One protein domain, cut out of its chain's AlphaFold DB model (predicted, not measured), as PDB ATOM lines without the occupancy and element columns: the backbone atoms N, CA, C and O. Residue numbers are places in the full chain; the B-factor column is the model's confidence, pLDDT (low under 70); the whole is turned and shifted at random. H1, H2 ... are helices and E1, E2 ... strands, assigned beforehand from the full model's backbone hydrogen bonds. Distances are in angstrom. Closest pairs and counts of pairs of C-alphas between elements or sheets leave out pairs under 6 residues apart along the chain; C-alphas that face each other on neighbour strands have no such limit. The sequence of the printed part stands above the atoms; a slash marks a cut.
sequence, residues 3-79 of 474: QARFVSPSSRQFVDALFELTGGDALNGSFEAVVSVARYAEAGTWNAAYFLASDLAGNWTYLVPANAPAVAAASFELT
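This is residues 3 to 79 of the 474 residues of an uncharacterized protein of Deltaproteobacteria bacterium RBG_16_71_12 (UniProt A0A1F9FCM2). A strongly twisted antiparallel sheet is built along one long strand, E5, with E1 and then E2 on one side of it and the short strands E6 and E7 beside different ends of it on the other side. The one short helix, H1, sits on this sheet, while E2 runs on into E3, which makes a separate two-stranded hairpin with E4 away from the sheet's middle. The printed part has 77 residues, with seven named strands and one named helix in the order E1 E2 E3 E4 E5 E6 H1 E7, and its class is mostly strand. It is only just compact, close to loose, with a radius of gyration of the C-alphas of 13.6 A and spans of 38 by 26 by 19 A.

Start at E1, residues 3 to 7, and E2, residues 14 to 18: they form an antiparallel hairpin, with N 4 and O 17 2.9 A apart, within hydrogen-bond range. On the other side of E1 look for E5, residues 44 to 54, antiparallel to it at 156 degrees, with N 49 and O 5 2.8 A apart. E2 runs on into E3, residues 20 to 24, at 41 degrees. E3 and E4, residues 29 to 32, are an antiparallel hairpin, where N 22 and O 30 are 2.8 A apart. E4 and E5 are apart. The pairing of E5 is staggered: E6, residues 60 to 63, forms a hairpin with it, N 51 and O 63 being 2.8 A apart, and E7, residues 75 to 78, is its antiparallel neighbour beside residues 44 to 48, with N 46 and O 76 2.8 A apart. H1, residues 69 to 73, is on the branched sheet at a height of 6.1 A, over none of its strands; its closest C-alphas to E5 are those of Val 71 and Ala 48, 6.0 A apart. Its O i to N i+4 pair is within hydrogen-bond range.

Find C-alpha 3 at (17.826, 3.850, -11.114), where E1 begins; it spans 13.4 A, and E2 spans 13.2 A. E3 covers 11.5 A and E4 9.9 A. From C-alpha 44 at (28.507, -15.119, -11.507), E5 runs 30.2 A. E6 spans 10.0 A, H1 6.1 A, and E7 9.9 A, ending at C-alpha 78 at (23.368, -15.300, -11.179).

The C-alphas of Ala 57 and Thr 79 are the two farthest apart, at 40.5 A. The printed part has no cut. The link from E4 to E5, 11 residues, is long. Mean pLDDT of the printed part is 93.8, and no printed residue is under 70.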
ATOM      1  N   GLN A   3      17.308   4.903 -10.241       96.00
ATOM      2  CA  GLN A   3      17.826   3.850 -11.114       96.00
ATOM      3  C   GLN A   3      19.135   3.283 -10.563       96.00
ATOM      4  O   GLN A   3      20.023   4.048 -10.195       96.00
ATOM      5  N   ALA A   4      19.302   1.961 -10.586       96.62
ATOM      6  CA  ALA A   4      20.608   1.314 -10.443       96.62
ATOM      7  C   ALA A   4      20.980   0.588 -11.735       96.62
ATOM      8  O   ALA A   4      20.109  -0.013 -12.357       96.62
ATOM      9  N   ARG A   5      22.264   0.571 -12.093       95.62
ATOM     10  CA  ARG A   5      22.783  -0.344 -13.117       95.62
ATOM     11  C   ARG A   5      23.618  -1.425 -12.464       95.62
ATOM     12  O   ARG A   5      24.529  -1.098 -11.708       95.62
ATOM     13  N   PHE A   6      23.370  -2.679 -12.819       96.06
ATOM     14  CA  PHE A   6      24.225  -3.812 -12.476       96.06
ATOM     15  C   PHE A   6      24.945  -4.315 -13.721       96.06
ATOM     16  O   PHE A   6      24.341  -4.378 -14.790       96.06
ATOM     17  N   VAL A   7      26.220  -4.669 -13.584       94.94
ATOM     18  CA  VAL A   7      27.047  -5.223 -14.664       94.94
ATOM     19  C   VAL A   7      27.505  -6.634 -14.320       94.94
ATOM     20  O   VAL A   7      27.801  -6.940 -13.164       94.94
ATOM     21  N   SER A   8      27.543  -7.472 -15.348       93.12
ATOM     22  CA  SER A   8      28.047  -8.850 -15.330       93.12
ATOM     23  C   SER A   8      29.532  -8.956 -14.944       93.12
ATOM     24  O   SER A   8      30.246  -7.946 -15.000       93.12
ATOM     25  N   PRO A   9      30.040 -10.158 -14.593       94.38
ATOM     26  CA  PRO A   9      31.456 -10.360 -14.274       94.38
ATOM     27  C   PRO A   9      32.421  -9.892 -15.376       94.38
ATOM     28  O   PRO A   9      33.418  -9.239 -15.068       94.38
ATOM     29  N   SER A  10      32.113 -10.141 -16.655       90.69
ATOM     30  CA  SER A  10      32.896  -9.629 -17.791       90.69
ATOM     31  C   SER A  10      32.666  -8.145 -18.089       90.69
ATOM     32  O   SER A  10      33.383  -7.554 -18.897       90.69
ATOM     33  N   SER A  11      31.652  -7.538 -17.462       89.56
ATOM     34  CA  SER A  11      31.137  -6.196 -17.753       89.56
ATOM     35  C   SER A  11      30.593  -6.000 -19.176       89.56
ATOM     36  O   SER A  11      30.381  -4.859 -19.587       89.56
ATOM     37  N   ARG A  12      30.341  -7.078 -19.932       83.81
ATOM     38  CA  ARG A  12      29.768  -7.001 -21.291       83.81
ATOM     39  C   ARG A  12      28.246  -6.936 -21.310       83.81
ATOM     40  O   ARG A  12      27.672  -6.375 -22.233       83.81
ATOM     41  N   GLN A  13      27.603  -7.465 -20.274       87.19
ATOM     42  CA  GLN A  13      26.156  -7.409 -20.080       87.19
ATOM     43  C   GLN A  13      25.806  -6.513 -18.889       87.19
ATOM     44  O   GLN A  13      26.564  -6.441 -17.911       87.19
ATOM     45  N   PHE A  14      24.650  -5.851 -18.955       90.25
ATOM     46  CA  PHE A  14      24.125  -5.023 -17.874       90.25
ATOM     47  C   PHE A  14      22.602  -5.149 -17.760       90.25
ATOM     48  O   PHE A  14      21.922  -5.475 -18.727       90.25
ATOM     49  N   VAL A  15      22.073  -4.857 -16.573       91.50
ATOM     50  CA  VAL A  15      20.634  -4.684 -16.334       91.50
ATOM     51  C   VAL A  15      20.393  -3.399 -15.552       91.50
ATOM     52  O   VAL A  15      21.159  -3.052 -14.649       91.50
ATOM     53  N   ASP A  16      19.323  -2.691 -15.901       92.06
ATOM     54  CA  ASP A  16      18.900  -1.473 -15.220       92.06
ATOM     55  C   ASP A  16      17.692  -1.766 -14.318       92.06
ATOM     56  O   ASP A  16      16.656  -2.258 -14.759       92.06
ATOM     57  N   ALA A  17      17.834  -1.451 -13.035       94.38
ATOM     58  CA  ALA A  17      16.781  -1.521 -12.037       94.38
ATOM     59  C   ALA A  17      16.122  -0.145 -11.908       94.38
ATOM     60  O   ALA A  17      16.762   0.800 -11.442       94.38
ATOM     61  N   LEU A  18      14.856  -0.030 -12.305       94.12
ATOM     62  CA  LEU A  18      14.053   1.181 -12.128       94.12
ATOM     63  C   LEU A  18      13.202   1.037 -10.869       94.12
ATOM     64  O   LEU A  18      12.401   0.112 -10.759       94.12
ATOM     65  N   PHE A  19      13.417   1.930  -9.907       94.44
ATOM     66  CA  PHE A  19      12.824   1.830  -8.579       94.44
ATOM     67  C   PHE A  19      11.498   2.584  -8.493       94.44
ATOM     68  O   PHE A  19      11.410   3.764  -8.843       94.44
ATOM     69  N   GLU A  20      10.495   1.914  -7.938       93.94
ATOM     70  CA  GLU A  20       9.168   2.448  -7.653       93.94
ATOM     71  C   GLU A  20       8.933   2.533  -6.142       93.94
ATOM     72  O   GLU A  20       9.484   1.754  -5.366       93.94
ATOM     73  N   LEU A  21       8.127   3.506  -5.706       93.56
ATOM     74  CA  LEU A  21       7.786   3.686  -4.294       93.56
ATOM     75  C   LEU A  21       6.836   2.567  -3.846       93.56
ATOM     76  O   LEU A  21       5.711   2.482  -4.335       93.56
ATOM     77  N   THR A  22       7.251   1.762  -2.872       95.06
ATOM     78  CA  THR A  22       6.453   0.646  -2.335       95.06
ATOM     79  C   THR A  22       5.891   0.912  -0.941       95.06
ATOM     80  O   THR A  22       4.945   0.249  -0.517       95.06
ATOM     81  N   GLY A  23       6.405   1.916  -0.228       94.12
ATOM     82  CA  GLY A  23       5.871   2.319   1.071       94.12
ATOM     83  C   GLY A  23       6.407   3.662   1.552       94.12
ATOM     84  O   GLY A  23       7.498   4.071   1.169       94.12
ATOM     85  N   GLY A  24       5.655   4.340   2.420       93.12
ATOM     86  CA  GLY A  24       5.981   5.693   2.878       93.12
ATOM     87  C   GLY A  24       5.463   6.768   1.922       93.12
ATOM     88  O   GLY A  24       4.382   6.620   1.351       93.12
ATOM     89  N   ASP A  25       6.218   7.854   1.771       90.50
ATOM     90  CA  ASP A  25       5.885   8.965   0.875       90.50
ATOM     91  C   ASP A  25       7.101   9.434   0.057       90.50
ATOM     92  O   ASP A  25       8.195   8.880   0.145       90.50
ATOM     93  N   ALA A  26       6.911  10.460  -0.778       85.12
ATOM     94  CA  ALA A  26       7.960  10.983  -1.654       85.12
ATOM     95  C   ALA A  26       9.124  11.671  -0.910       85.12
ATOM     96  O   ALA A  26      10.152  11.948  -1.525       85.12
ATOM     97  N   LEU A  27       8.970  11.977   0.383       89.00
ATOM     98  CA  LEU A  27      10.004  12.596   1.217       89.00
ATOM     99  C   LEU A  27      10.734  11.558   2.076       89.00
ATOM    100  O   LEU A  27      11.897  11.758   2.423       89.00
ATOM    101  N   ASN A  28      10.060  10.462   2.423       89.94
ATOM    102  CA  ASN A  28      10.607   9.352   3.184       89.94
ATOM    103  C   ASN A  28       9.970   8.035   2.718       89.94
ATOM    104  O   ASN A  28       8.963   7.569   3.264       89.94
ATOM    105  N   GLY A  29      10.554   7.477   1.660       89.06
ATOM    106  CA  GLY A  29      10.013   6.344   0.927       89.06
ATOM    107  C   GLY A  29      10.900   5.107   0.975       89.06
ATOM    108  O   GLY A  29      12.125   5.193   1.045       89.06
ATOM    109  N   SER A  30      10.253   3.952   0.889       93.25
ATOM    110  CA  SER A  30      10.866   2.657   0.591       93.25
ATOM    111  C   SER A  30      10.651   2.403  -0.892       93.25
ATOM    112  O   SER A  30       9.530   2.579  -1.373       93.25
ATOM    113  N   PHE A  31      11.701   2.018  -1.609       93.00
ATOM    114  CA  PHE A  31      11.623   1.813  -3.046       93.00
ATOM    115  C   PHE A  31      12.107   0.421  -3.418       93.00
ATOM    116  O   PHE A  31      13.118  -0.044  -2.892       93.00
ATOM    117  N   GLU A  32      11.417  -0.215  -4.354       94.12
ATOM    118  CA  GLU A  32      11.782  -1.528  -4.877       94.12
ATOM    119  C   GLU A  32      11.822  -1.487  -6.402       94.12
ATOM    120  O   GLU A  32      11.114  -0.711  -7.042       94.12
ATOM    121  N   ALA A  33      12.676  -2.325  -6.975       92.88
ATOM    122  CA  ALA A  33      12.797  -2.517  -8.409       92.88
ATOM    123  C   ALA A  33      12.808  -4.016  -8.698       92.88
ATOM    124  O   ALA A  33      13.423  -4.791  -7.963       92.88
ATOM    125  N   VAL A  34      12.174  -4.412  -9.798       90.25
ATOM    126  CA  VAL A  34      12.297  -5.764 -10.342       90.25
ATOM    127  C   VAL A  34      13.189  -5.684 -11.570       90.25
ATOM    128  O   VAL A  34      12.869  -4.987 -12.529       90.25
ATOM    129  N   VAL A  35      14.307  -6.405 -11.539       88.12
ATOM    130  CA  VAL A  35      15.150  -6.611 -12.718       88.12
ATOM    131  C   VAL A  35      14.782  -7.931 -13.369       88.12
ATOM    132  O   VAL A  35      14.590  -8.940 -12.692       88.12
ATOM    133  N   SER A  36      14.683  -7.921 -14.691       87.75
ATOM    134  CA  SER A  36      14.537  -9.140 -15.477       87.75
ATOM    135  C   SER A  36      15.871  -9.400 -16.171       87.75
ATOM    136  O   SER A  36      16.419  -8.504 -16.809       87.75
ATOM    137  N   VAL A  37      16.409 -10.606 -16.006       88.38
ATOM    138  CA  VAL A  37      17.689 -11.022 -16.590       88.38
ATOM    139  C   VAL A  37      17.396 -12.002 -17.720       88.38
ATOM    140  O   VAL A  37      16.562 -12.897 -17.555       88.38
ATOM    141  N   ALA A  38      18.061 -11.832 -18.863       88.00
ATOM    142  CA  ALA A  38      17.894 -12.721 -20.005       88.00
ATOM    143  C   ALA A  38      18.268 -14.169 -19.645       88.00
ATOM    144  O   ALA A  38      19.186 -14.430 -18.860       88.00
ATOM    145  N   ARG A  39      17.559 -15.133 -20.240       89.50
ATOM    146  CA  ARG A  39      17.955 -16.543 -20.154       89.50
ATOM    147  C   ARG A  39      19.343 -16.692 -20.789       89.50
ATOM    148  O   ARG A  39      19.567 -16.147 -21.858       89.50
ATOM    149  N   TYR A  40      20.226 -17.443 -20.128       94.12
ATOM    150  CA  TYR A  40      21.626 -17.672 -20.525       94.12
ATOM    151  C   TYR A  40      22.579 -16.480 -20.384       94.12
ATOM    152  O   TYR A  40      23.714 -16.547 -20.853       94.12
ATOM    153  N   ALA A  41      22.160 -15.424 -19.684       92.38
ATOM    154  CA  ALA A  41      23.061 -14.354 -19.277       92.38
ATOM    155  C   ALA A  41      24.272 -14.880 -18.475       92.38
ATOM    156  O   ALA A  41      24.260 -15.986 -17.915       92.38
ATOM    157  N   GLU A  42      25.331 -14.072 -18.418       94.00
ATOM    158  CA  GLU A  42      26.593 -14.449 -17.779       94.00
ATOM    159  C   GLU A  42      26.390 -14.789 -16.292       94.00
ATOM    160  O   GLU A  42      25.945 -13.962 -15.493       94.00
ATOM    161  N   ALA A  43      26.722 -16.020 -15.912       94.81
ATOM    162  CA  ALA A  43      26.647 -16.507 -14.550       94.81
ATOM    163  C   ALA A  43      27.818 -15.947 -13.733       94.81
ATOM    164  O   ALA A  43      28.927 -15.767 -14.234       94.81
ATOM    165  N   GLY A  44      27.569 -15.704 -12.453       95.62
ATOM    166  CA  GLY A  44      28.507 -15.119 -11.507       95.62
ATOM    167  C   GLY A  44      27.923 -13.897 -10.804       95.62
ATOM    168  O   GLY A  44      26.721 -13.623 -10.862       95.62
ATOM    169  N   THR A  45      28.798 -13.150 -10.135       97.12
ATOM    170  CA  THR A  45      28.408 -11.988  -9.335       97.12
ATOM    171  C   THR A  45      28.239 -10.742 -10.199       97.12
ATOM    172  O   THR A  45      29.207 -10.221 -10.756       97.12
ATOM    173  N   TRP A  46      27.016 -10.221 -10.251       97.00
ATOM    174  CA  TRP A  46      26.689  -8.953 -10.893       97.00
ATOM    175  C   TRP A  46      26.771  -7.825  -9.876       97.00
ATOM    176  O   TRP A  46      26.105  -7.858  -8.841       97.00
ATOM    177  N   ASN A  47      27.579  -6.811 -10.168       97.88
ATOM    178  CA  ASN A  47      27.874  -5.721  -9.238       97.88
ATOM    179  C   ASN A  47      27.207  -4.426  -9.698       97.88
ATOM    180  O   ASN A  47      27.144  -4.147 -10.896       97.88
ATOM    181  N   ALA A  48      26.727  -3.612  -8.757       97.38
ATOM    182  CA  ALA A  48      26.189  -2.302  -9.090       97.38
ATOM    183  C   ALA A  48      27.303  -1.386  -9.627       97.38
ATOM    184  O   ALA A  48      28.278  -1.088  -8.938       97.38
ATOM    185  N   ALA A  49      27.146  -0.912 -10.862       97.38
ATOM    186  CA  ALA A  49      28.046   0.046 -11.496       97.38
ATOM    187  C   ALA A  49      27.748   1.484 -11.048       97.38
ATOM    188  O   ALA A  49      28.671   2.270 -10.832       97.38
ATOM    189  N   TYR A  50      26.466   1.827 -10.894       97.38
ATOM    190  CA  TYR A  50      26.040   3.120 -10.365       97.38
ATOM    191  C   TYR A  50      24.622   3.083  -9.789       97.38
ATOM    192  O   TYR A  50      23.826   2.195 -10.101       97.38
ATOM    193  N   PHE A  51      24.297   4.118  -9.012       97.75
ATOM    194  CA  PHE A  51      22.943   4.491  -8.620       97.75
ATOM    195  C   PHE A  51      22.696   5.970  -8.942       97.75
ATOM    196  O   PHE A  51      23.425   6.848  -8.478       97.75
ATOM    197  N   LEU A  52      21.672   6.244  -9.743       96.88
ATOM    198  CA  LEU A  52      21.224   7.579 -10.120       96.88
ATOM    199  C   LEU A  52      19.923   7.887  -9.380       96.88
ATOM    200  O   LEU A  52      18.947   7.145  -9.486       96.88
ATOM    201  N   ALA A  53      19.898   9.014  -8.677       94.56
ATOM    202  CA  ALA A  53      18.699   9.508  -8.020       94.56
ATOM    203  C   ALA A  53      18.422  10.951  -8.420       94.56
ATOM    204  O   ALA A  53      19.324  11.782  -8.386       94.56
ATOM    205  N   SER A  54      17.171  11.249  -8.758       94.56
ATOM    206  CA  SER A  54      16.687  12.602  -9.011       94.56
ATOM    207  C   SER A  54      15.391  12.901  -8.270       94.56
ATOM    208  O   SER A  54      14.506  12.040  -8.170       94.56
ATOM    209  N   ASP A  55      15.281  14.132  -7.779       92.62
ATOM    210  CA  ASP A  55      14.080  14.664  -7.139       92.62
ATOM    211  C   ASP A  55      13.147  15.369  -8.147       92.62
ATOM    212  O   ASP A  55      13.445  15.485  -9.338       92.62
ATOM    213  N   LEU A  56      11.982  15.829  -7.675       90.81
ATOM    214  CA  LEU A  56      10.989  16.529  -8.506       90.81
ATOM    215  C   LEU A  56      11.400  17.958  -8.893       90.81
ATOM    216  O   LEU A  56      10.808  18.528  -9.806       90.81
ATOM    217  N   ALA A  57      12.390  18.540  -8.213       94.94
ATOM    218  CA  ALA A  57      12.963  19.832  -8.580       94.94
ATOM    219  C   ALA A  57      14.049  19.692  -9.666       94.94
ATOM    220  O   ALA A  57      14.558  20.703 -10.151       94.94
ATOM    221  N   GLY A  58      14.389  18.460 -10.064       93.00
ATOM    222  CA  GLY A  58      15.414  18.162 -11.059       93.00
ATOM    223  C   GLY A  58      16.832  18.117 -10.489       93.00
ATOM    224  O   GLY A  58      17.783  17.970 -11.258       93.00
ATOM    225  N   ASN A  59      17.003  18.206  -9.164       95.75
ATOM    226  CA  ASN A  59      18.302  17.936  -8.560       95.75
ATOM    227  C   ASN A  59      18.578  16.443  -8.663       95.75
ATOM    228  O   ASN A  59      17.677  15.617  -8.497       95.75
ATOM    229  N   TRP A  60      19.831  16.087  -8.908       96.12
ATOM    230  CA  TRP A  60      20.229  14.697  -9.035       96.12
ATOM    231  C   TRP A  60      21.557  14.430  -8.343       96.12
ATOM    232  O   TRP A  60      22.376  15.323  -8.136       96.12
ATOM    233  N   THR A  61      21.755  13.170  -7.985       95.81
ATOM    234  CA  THR A  61      23.023  12.634  -7.511       95.81
ATOM    235  C   THR A  61      23.341  11.353  -8.262       95.81
ATOM    236  O   THR A  61      22.441  10.594  -8.633       95.81
ATOM    237  N   TYR A  62      24.627  11.121  -8.487       96.56
ATOM    238  CA  TYR A  62      25.141   9.948  -9.173       96.56
ATOM    239  C   TYR A  62      26.217   9.308  -8.310       96.56
ATOM    240  O   TYR A  62      27.279   9.883  -8.054       96.56
ATOM    241  N   LEU A  63      25.890   8.127  -7.812       97.69
ATOM    242  CA  LEU A  63      26.693   7.377  -6.867       97.69
ATOM    243  C   LEU A  63      27.338   6.207  -7.596       97.69
ATOM    244  O   LEU A  63      26.674   5.482  -8.332       97.69
ATOM    245  N   VAL A  64      28.625   6.007  -7.360       97.88
ATOM    246  CA  VAL A  64      29.421   4.915  -7.922       97.88
ATOM    247  C   VAL A  64      30.112   4.166  -6.784       97.88
ATOM    248  O   VAL A  64      30.292   4.735  -5.702       97.88
ATOM    249  N   PRO A  65      30.572   2.921  -6.991       97.44
ATOM    250  CA  PRO A  65      31.274   2.163  -5.956       97.44
ATOM    251  C   PRO A  65      32.420   2.932  -5.279       97.44
ATOM    252  O   PRO A  65      32.621   2.819  -4.073       97.44
ATOM    253  N   ALA A  66      33.131   3.778  -6.031       97.06
ATOM    254  CA  ALA A  66      34.256   4.561  -5.520       97.06
ATOM    255  C   ALA A  66      33.875   5.627  -4.473       97.06
ATOM    256  O   ALA A  66      34.718   5.995  -3.658       97.06
ATOM    257  N   ASN A  67      32.642   6.147  -4.492       95.38
ATOM    258  CA  ASN A  67      32.206   7.234  -3.605       95.38
ATOM    259  C   ASN A  67      31.005   6.873  -2.711       95.38
ATOM    260  O   ASN A  67      30.635   7.668  -1.848       95.38
ATOM    261  N   ALA A  68      30.424   5.681  -2.875       97.25
ATOM    262  CA  ALA A  68      29.269   5.223  -2.114       97.25
ATOM    263  C   ALA A  68      29.426   3.747  -1.699       97.25
ATOM    264  O   ALA A  68      29.154   2.850  -2.501       97.25
ATOM    265  N   PRO A  69      29.782   3.462  -0.427       96.88
ATOM    266  CA  PRO A  69      29.941   2.091   0.068       96.88
ATOM    267  C   PRO A  69      28.692   1.216  -0.099       96.88
ATOM    268  O   PRO A  69      28.808   0.015  -0.311       96.88
ATOM    269  N   ALA A  70      27.497   1.815  -0.042       94.94
ATOM    270  CA  ALA A  70      26.240   1.105  -0.273       94.94
ATOM    271  C   ALA A  70      26.104   0.607  -1.722       94.94
ATOM    272  O   ALA A  70      25.628  -0.502  -1.935       94.94
ATOM    273  N   VAL A  71      26.566   1.391  -2.707       96.94
ATOM    274  CA  VAL A  71      26.602   0.966  -4.115       96.94
ATOM    275  C   VAL A  71      27.686  -0.090  -4.308       96.94
ATOM    276  O   VAL A  71      27.428  -1.108  -4.932       96.94
ATOM    277  N   ALA A  72      28.865   0.088  -3.703       96.75
ATOM    278  CA  ALA A  72      29.951  -0.896  -3.779       96.75
ATOM    279  C   ALA A  72      29.579  -2.275  -3.206       96.75
ATOM    280  O   ALA A  72      30.111  -3.286  -3.654       96.75
ATOM    281  N   ALA A  73      28.691  -2.321  -2.210       96.94
ATOM    282  CA  ALA A  73      28.216  -3.562  -1.604       96.94
ATOM    283  C   ALA A  73      27.014  -4.186  -2.339       96.94
ATOM    284  O   ALA A  73      26.677  -5.342  -2.076       96.94
ATOM    285  N   ALA A  74      26.345  -3.442  -3.224       96.88
ATOM    286  CA  ALA A  74      25.163  -3.918  -3.925       96.88
ATOM    287  C   ALA A  74      25.559  -4.872  -5.059       96.88
ATOM    288  O   ALA A  74      26.193  -4.484  -6.040       96.88
ATOM    289  N   SER A  75      25.155  -6.130  -4.922       96.62
ATOM    290  CA  SER A  75      25.376  -7.175  -5.915       96.62
ATOM    291  C   SER A  75      24.280  -8.233  -5.839       96.62
ATOM    292  O   SER A  75      23.556  -8.325  -4.843       96.62
ATOM    293  N   PHE A  76      24.164  -9.034  -6.890       95.19
ATOM    294  CA  PHE A  76      23.396 -10.272  -6.872       95.19
ATOM    295  C   PHE A  76      24.167 -11.372  -7.605       95.19
ATOM    296  O   PHE A  76      24.989 -11.092  -8.474       95.19
ATOM    297  N   GLU A  77      23.907 -12.625  -7.243       96.12
ATOM    298  CA  GLU A  77      24.535 -13.782  -7.877       96.12
ATOM    299  C   GLU A  77      23.586 -14.383  -8.913       96.12
ATOM    300  O   GLU A  77      22.445 -14.724  -8.586       96.12
ATOM    301  N   LEU A  78      24.062 -14.544 -10.146       95.25
ATOM    302  CA  LEU A  78      23.368 -15.300 -11.179       95.25
ATOM    303  C   LEU A  78      24.006 -16.684 -11.311       95.25
ATOM    304  O   LEU A  78      25.219 -16.809 -11.425       95.25
ATOM    305  N   THR A  79      23.196 -17.739 -11.318       93.38
ATOM    306  CA  THR A  79      23.678 -19.121 -11.483       93.38
ATOM    307  C   THR A  79      23.005 -19.775 -12.683       93.38
ATOM    308  O   THR A  79      21.890 -19.403 -13.047       93.38
TER     309      THR A  79